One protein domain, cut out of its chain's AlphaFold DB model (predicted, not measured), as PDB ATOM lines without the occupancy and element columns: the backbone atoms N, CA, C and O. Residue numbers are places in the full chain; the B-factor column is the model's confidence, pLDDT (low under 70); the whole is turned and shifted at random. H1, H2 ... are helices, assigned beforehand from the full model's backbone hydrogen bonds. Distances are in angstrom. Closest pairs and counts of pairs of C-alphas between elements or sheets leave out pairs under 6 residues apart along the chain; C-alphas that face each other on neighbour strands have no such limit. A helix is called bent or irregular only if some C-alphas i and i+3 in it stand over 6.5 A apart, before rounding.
ATOM      1  N   PHE A 126     147.915  92.776 225.489       84.62
ATOM      2  CA  PHE A 126     149.009  93.691 225.833       84.62
ATOM      3  C   PHE A 126     150.157  93.675 224.805       84.62
ATOM      4  O   PHE A 126     150.870  94.665 224.650       84.62
ATOM      5  N   THR A 127     150.308  92.583 224.047       87.00
ATOM      6  CA  THR A 127     151.327  92.444 222.993       87.00
ATOM      7  C   THR A 127     151.180  93.469 221.862       87.00
ATOM      8  O   THR A 127     152.153  93.764 221.167       87.00
ATOM      9  N   LEU A 128     149.987  94.050 221.685       88.25
ATOM     10  CA  LEU A 128     149.697  95.056 220.659       88.25
ATOM     11  C   LEU A 128     149.960  96.494 221.128       88.25
ATOM     12  O   LEU A 128     150.007  97.399 220.292       88.25
ATOM     13  N   MET A 129     150.189  96.716 222.427       86.94
ATOM     14  CA  MET A 129     150.367  98.055 222.994       86.94
ATOM     15  C   MET A 129     151.513  98.812 222.318       86.94
ATOM     16  O   MET A 129     151.320  99.935 221.860       86.94
ATOM     17  N   ASP A 130     152.688  98.190 222.189       88.12
ATOM     18  CA  ASP A 130     153.861  98.829 221.581       88.12
ATOM     19  C   ASP A 130     153.585  99.269 220.133       88.12
ATOM     20  O   ASP A 130     154.004 100.348 219.711       88.12
ATOM     21  N   LYS A 131     152.839  98.464 219.366       89.75
ATOM     22  CA  LYS A 131     152.431  98.811 217.998       89.75
ATOM     23  C   LYS A 131     151.539 100.053 217.994       89.75
ATOM     24  O   LYS A 131     151.747 100.942 217.170       89.75
ATOM     25  N   TYR A 132     150.555 100.120 218.886       91.94
ATOM     26  CA  TYR A 132     149.565 101.201 218.918       91.94
ATOM     27  C   TYR A 132     150.119 102.496 219.512       91.94
ATOM     28  O   TYR A 132     149.882 103.568 218.953       91.94
ATOM     29  N   ALA A 133     150.945 102.404 220.552       89.38
ATOM     30  CA  ALA A 133     151.677 103.539 221.100       89.38
ATOM     31  C   ALA A 133     152.616 104.152 220.046       89.38
ATOM     32  O   ALA A 133     152.593 105.362 219.829       89.38
ATOM     33  N   ASN A 134     153.379 103.329 219.314       90.19
ATOM     34  CA  ASN A 134     154.258 103.814 218.241       90.19
ATOM     35  C   ASN A 134     153.488 104.388 217.041       90.19
ATOM     36  O   ASN A 134     153.993 105.282 216.364       90.19
ATOM     37  N   ALA A 135     152.277 103.893 216.771       90.56
ATOM     38  CA  ALA A 135     151.391 104.458 215.755       90.56
ATOM     39  C   ALA A 135     150.736 105.783 216.197       90.56
ATOM     40  O   ALA A 135     150.123 106.451 215.368       90.56
ATOM     41  N   GLY A 136     150.863 106.166 217.474       90.38
ATOM     42  CA  GLY A 136     150.299 107.402 218.017       90.38
ATOM     43  C   GLY A 136     148.775 107.390 218.130       90.38
ATOM     44  O   GLY A 136     148.167 108.455 218.121       90.38
ATOM     45  N   ILE A 137     148.159 106.205 218.205       91.31
ATOM     46  CA  ILE A 137     146.695 106.052 218.250       91.31
ATOM     47  C   ILE A 137     146.138 105.858 219.666       91.31
ATOM     48  O   ILE A 137     144.928 105.754 219.826       91.31
ATOM     49  N   LEU A 138     147.006 105.778 220.680       91.75
ATOM     50  CA  LEU A 138     146.606 105.638 222.082       91.75
ATOM     51  C   LEU A 138     146.742 106.974 222.814       91.75
ATOM     52  O   LEU A 138     147.765 107.656 222.691       91.75
ATOM     53  N   ALA A 139     145.732 107.316 223.609       91.00
ATOM     54  CA  ALA A 139     145.794 108.453 224.514       91.00
ATOM     55  C   ALA A 139     146.664 108.109 225.741       91.00
ATOM     56  O   ALA A 139     146.529 107.014 226.289       91.00
ATOM     57  N   PRO A 140     147.554 109.013 226.188       92.75
ATOM     58  CA  PRO A 140     148.272 108.828 227.442       92.75
ATOM     59  C   PRO A 140     147.304 108.962 228.624       92.75
ATOM     60  O   PRO A 140     146.534 109.919 228.705       92.75
ATOM     61  N   LEU A 141     147.374 108.023 229.565       92.44
ATOM     62  CA  LEU A 141     146.485 107.948 230.724       92.44
ATOM     63  C   LEU A 141     147.073 108.583 231.990       92.44
ATOM     64  O   LEU A 141     146.397 108.623 233.011       92.44
ATOM     65  N   ASN A 142     148.308 109.099 231.939       92.25
ATOM     66  CA  ASN A 142     149.054 109.580 233.109       92.25
ATOM     67  C   ASN A 142     148.250 110.544 233.985       92.25
ATOM     68  O   ASN A 142     148.182 110.348 235.189       92.25
ATOM     69  N   GLN A 143     147.610 111.553 233.382       93.69
ATOM     70  CA  GLN A 143     146.836 112.541 234.136       93.69
ATOM     71  C   GLN A 143     145.698 111.887 234.930       93.69
ATOM     72  O   GLN A 143     145.492 112.231 236.089       93.69
ATOM     73  N   TYR A 144     144.975 110.955 234.305       90.12
ATOM     74  CA  TYR A 144     143.854 110.261 234.933       90.12
ATOM     75  C   TYR A 144     144.344 109.307 236.020       90.12
ATOM     76  O   TYR A 144     143.818 109.313 237.127       90.12
ATOM     77  N   PHE A 145     145.398 108.541 235.732       90.31
ATOM     78  CA  PHE A 145     145.980 107.597 236.681       90.31
ATOM     79  C   PHE A 145     146.584 108.302 237.902       90.31
ATOM     80  O   PHE A 145     146.396 107.854 239.025       90.31
ATOM     81  N   ASP A 146     147.260 109.436 237.715       93.00
ATOM     82  CA  ASP A 146     147.883 110.176 238.815       93.00
ATOM     83  C   ASP A 146     146.872 110.792 239.785       93.00
ATOM     84  O   ASP A 146     147.204 110.954 240.963       93.00
ATOM     85  N   GLN A 147     145.679 111.124 239.285       93.25
ATOM     86  CA  GLN A 147     144.556 111.682 240.042       93.25
ATOM     87  C   GLN A 147     143.656 110.613 240.667       93.25
ATOM     88  O   GLN A 147     142.779 110.959 241.452       93.25
ATOM     89  N   TRP A 148     143.841 109.343 240.313       89.50
ATOM     90  CA  TRP A 148     143.012 108.271 240.834       89.50
ATOM     91  C   TRP A 148     143.475 107.865 242.234       89.50
ATOM     92  O   TRP A 148     144.603 107.398 242.415       89.50
ATOM     93  N   ASP A 149     142.591 108.021 243.219       92.31
ATOM     94  CA  ASP A 149     142.886 107.751 244.633       92.31
ATOM     95  C   ASP A 149     143.266 106.281 244.906       92.31
ATOM     96  O   ASP A 149     143.968 105.993 245.874       92.31
ATOM     97  N   GLU A 150     142.867 105.353 244.032       87.19
ATOM     98  CA  GLU A 150     143.146 103.915 244.164       87.19
ATOM     99  C   GLU A 150     144.325 103.428 243.313       87.19
ATOM    100  O   GLU A 150     144.584 102.225 243.230       87.19
ATOM    101  N   LYS A 151     145.092 104.333 242.694       86.69
ATOM    102  CA  LYS A 151     146.226 103.956 241.830       86.69
ATOM    103  C   LYS A 151     147.272 103.080 242.530       86.69
ATOM    104  O   LYS A 151     147.907 102.250 241.884       86.69
ATOM    105  N   ASP A 152     147.408 103.223 243.849       88.88
ATOM    106  CA  ASP A 152     148.315 102.425 244.682       88.88
ATOM    107  C   ASP A 152     147.880 100.947 244.791       88.88
ATOM    108  O   ASP A 152     148.656 100.099 245.238       88.88
ATOM    109  N   GLY A 153     146.661 100.611 244.349       86.50
ATOM    110  CA  GLY A 153     146.188  99.235 244.181       86.50
ATOM    111  C   GLY A 153     146.864  98.487 243.026       86.50
ATOM    112  O   GLY A 153     146.822  97.255 242.982       86.50
ATOM    113  N   PHE A 154     147.535  99.193 242.110       86.19
ATOM    114  CA  PHE A 154     148.276  98.591 241.003       86.19
ATOM    115  C   PHE A 154     149.740  98.405 241.384       86.19
ATOM    116  O   PHE A 154     150.414  99.334 241.823       86.19
ATOM    117  N   SER A 155     150.284  97.204 241.159       88.50
ATOM    118  CA  SER A 155     151.719  97.016 241.357       88.50
ATOM    119  C   SER A 155     152.504  97.838 240.333       88.50
ATOM    120  O   SER A 155     152.167  97.869 239.145       88.50
ATOM    121  N   GLN A 156     153.613  98.435 240.774       89.19
ATOM    122  CA  GLN A 156     154.481  99.213 239.888       89.19
ATOM    123  C   GLN A 156     154.941  98.393 238.674       89.19
ATOM    124  O   GLN A 156     155.021  98.923 237.575       89.19
ATOM    125  N   SER A 157     155.156  97.082 238.836       89.06
ATOM    126  CA  SER A 157     155.522  96.200 237.722       89.06
ATOM    127  C   SER A 157     154.470  96.160 236.612       89.06
ATOM    128  O   SER A 157     154.834  96.077 235.442       89.06
ATOM    129  N   TYR A 158     153.178  96.208 236.954       85.31
ATOM    130  CA  TYR A 158     152.111  96.261 235.955       85.31
ATOM    131  C   TYR A 158     152.015  97.648 235.327       85.31
ATOM    132  O   TYR A 158     151.937  97.741 234.106       85.31
ATOM    133  N   VAL A 159     152.101  98.715 236.124       89.94
ATOM    134  CA  VAL A 159     152.115 100.092 235.600       89.94
ATOM    135  C   VAL A 159     153.275 100.287 234.615       89.94
ATOM    136  O   VAL A 159     153.079 100.803 233.514       89.94
ATOM    137  N   ASP A 160     154.466  99.796 234.955       90.88
ATOM    138  CA  ASP A 160     155.652  99.848 234.098       90.88
ATOM    139  C   ASP A 160     155.460  99.036 232.810       90.88
ATOM    140  O   ASP A 160     155.863  99.484 231.736       90.88
ATOM    141  N   MET A 161     154.807  97.869 232.888       88.06
ATOM    142  CA  MET A 161     154.524  97.020 231.722       88.06
ATOM    143  C   MET A 161     153.657  97.735 230.678       88.06
ATOM    144  O   MET A 161     153.832  97.499 229.481       88.06
ATOM    145  N   PHE A 162     152.763  98.626 231.117       90.19
ATOM    146  CA  PHE A 162     151.899  99.415 230.238       90.19
ATOM    147  C   PHE A 162     152.403 100.844 229.978       90.19
ATOM    148  O   PHE A 162     151.703 101.654 229.362       90.19
ATOM    149  N   THR A 163     153.625 101.164 230.414       92.38
ATOM    150  CA  THR A 163     154.242 102.479 230.225       92.38
ATOM    151  C   THR A 163     155.267 102.449 229.094       92.38
ATOM    152  O   THR A 163     156.231 101.682 229.111       92.38
ATOM    153  N   LYS A 164     155.121 103.347 228.116       90.62
ATOM    154  CA  LYS A 164     156.077 103.527 227.017       90.62
ATOM    155  C   LYS A 164     156.494 104.982 226.891       90.62
ATOM    156  O   LYS A 164     155.660 105.873 226.792       90.62
ATOM    157  N   ASN A 165     157.805 105.229 226.862       90.81
ATOM    158  CA  ASN A 165     158.378 106.576 226.741       90.81
ATOM    159  C   ASN A 165     157.840 107.566 227.799       90.81
ATOM    160  O   ASN A 165     157.661 108.745 227.507       90.81
ATOM    161  N   GLY A 166     157.569 107.078 229.016       92.88
ATOM    162  CA  GLY A 166     157.018 107.873 230.121       92.88
ATOM    163  C   GLY A 166     155.493 108.027 230.117       92.88
ATOM    164  O   GLY A 166     154.954 108.601 231.058       92.88
ATOM    165  N   ASN A 167     154.796 107.494 229.111       94.25
ATOM    166  CA  ASN A 167     153.341 107.558 229.019       94.25
ATOM    167  C   ASN A 167     152.706 106.199 229.326       94.25
ATOM    168  O   ASN A 167     153.090 105.195 228.725       94.25
ATOM    169  N   LEU A 168     151.726 106.182 230.226       92.50
ATOM    170  CA  LEU A 168     150.902 105.010 230.520       92.50
ATOM    171  C   LEU A 168     149.809 104.888 229.454       92.50
ATOM    172  O   LEU A 168     149.100 105.861 229.205       92.50
ATOM    173  N   TYR A 169     149.661 103.719 228.833       91.94
ATOM    174  CA  TYR A 169     148.726 103.512 227.715       91.94
ATOM    175  C   TYR A 169     147.642 102.463 227.974       91.94
ATOM    176  O   TYR A 169     146.809 102.215 227.104       91.94
ATOM    177  N   GLY A 170     147.638 101.844 229.151       88.00
ATOM    178  CA  GLY A 170     146.631 100.864 229.518       88.00
ATOM    179  C   GLY A 170     146.676 100.528 230.998       88.00
ATOM    180  O   GLY A 170     147.684 100.739 231.670       88.00
ATOM    181  N   ILE A 171     145.567  99.990 231.480       86.81
ATOM    182  CA  ILE A 171     145.430  99.392 232.805       86.81
ATOM    183  C   ILE A 171     144.903  97.970 232.612       86.81
ATOM    184  O   ILE A 171     144.169  97.705 231.662       86.81
ATOM    185  N   THR A 172     145.301  97.045 233.483       77.00
ATOM    186  CA  THR A 172     144.839  95.653 233.423       77.00
ATOM    187  C   THR A 172     144.053  95.318 234.678       77.00
ATOM    188  O   THR A 172     144.518  95.576 235.786       77.00
ATOM    189  N   SER A 173     142.897  94.680 234.512       65.06
ATOM    190  CA  SER A 173     142.355  93.801 235.543       65.06
ATOM    191  C   SER A 173     143.176  92.510 235.510       65.06
ATOM    192  O   SER A 173     143.451  91.971 234.438       65.06
ATOM    193  N   ILE A 174     143.670  92.060 236.654       55.88
ATOM    194  CA  ILE A 174     144.527  90.874 236.764       55.88
ATOM    195  C   ILE A 174     143.745  89.591 236.448       55.88
ATOM    196  O   ILE A 174     142.900  89.195 237.237       55.88
ATOM    197  N   ASP A 175     144.115  88.891 235.372       53.97
ATOM    198  CA  ASP A 175     143.832  87.458 235.186       53.97
ATOM    199  C   ASP A 175     145.162  86.684 235.256       53.97
ATOM    200  O   ASP A 175     145.797  86.361 234.248       53.97
TER     201      ASP A 175
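This is residues 126 to 175 of the 188 residues of the protein "ABC transporter substrate-binding protein" of Hungatella hathewayi (UniProt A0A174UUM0). Look for three short helices set round a core of loop, with no two of them in contact: H1 lies at one end of the longest axis, H2 and H3 lie toward the other end on opposite sides of a gap, and the link of residues 148 to 155 closes that far end. From H3 the last stretch, residues 162 to 175, folds back in a small turn between H1 and the other two helices, passes through the middle and leads out to the printed end. The printed part has 50 residues, with the helices in the order H1, H2, H3 and no named strand; the class is all helix, though under half of the residues, 21 of the 50, are in named elements. The whole is compact and rounded, with a radius of gyration of the C-alphas of 10.8 A and spans of 30 by 25 by 15 A.

Start at the longest helix, H1, residues 126 to 134, which touches no helix. A short link of 7 residues leads from it to H2, residues 142 to 147, and the two are apart. Another short link, of 8 residues, leads on to H3, residues 156 to 161, which is apart from H2 and also from H1. After H3, look at residues 163 to 164 and 167 to 168, which pair as strands do, antiparallel, in stretches too short to be named. On the backbone, each O i to N i+4 pair of H2 and H3 is within hydrogen-bond range, and in H1 this holds for 3 of 5.

Find C-alpha 126 at (149.009, 93.691, 225.833); from there H1 runs 13.7 A to C-alpha 134 at (154.258, 103.814, 218.241). H1 is irregular, for C-alphas 127 and 130 are 7.0 A apart, against about 5 A in a regular helix. H2 runs from Asn 142 to Gln 147, 8.5 A from first to last C-alpha. H3 runs from Gln 156 to Met 161, also 8.5 A, and its last C-alpha is at (154.524, 97.020, 231.722).

The two C-alphas farthest apart are those of Ala 135 and Asp 149, at 30.3 A, while the first and last printed C-alphas, of Phe 126 and Asp 175, are 12.4 A apart. The printed part has no cut, and neither link is long. The C-alphas of residues 162 to 175, a stretch of 14 residues with no named element, lie 3 to 16 A from the mean of the C-alphas. In the B-factor column the mean pLDDT of the printed part is 87.8, and you will find the model's low confidence, under 70, at residues 173 to 175.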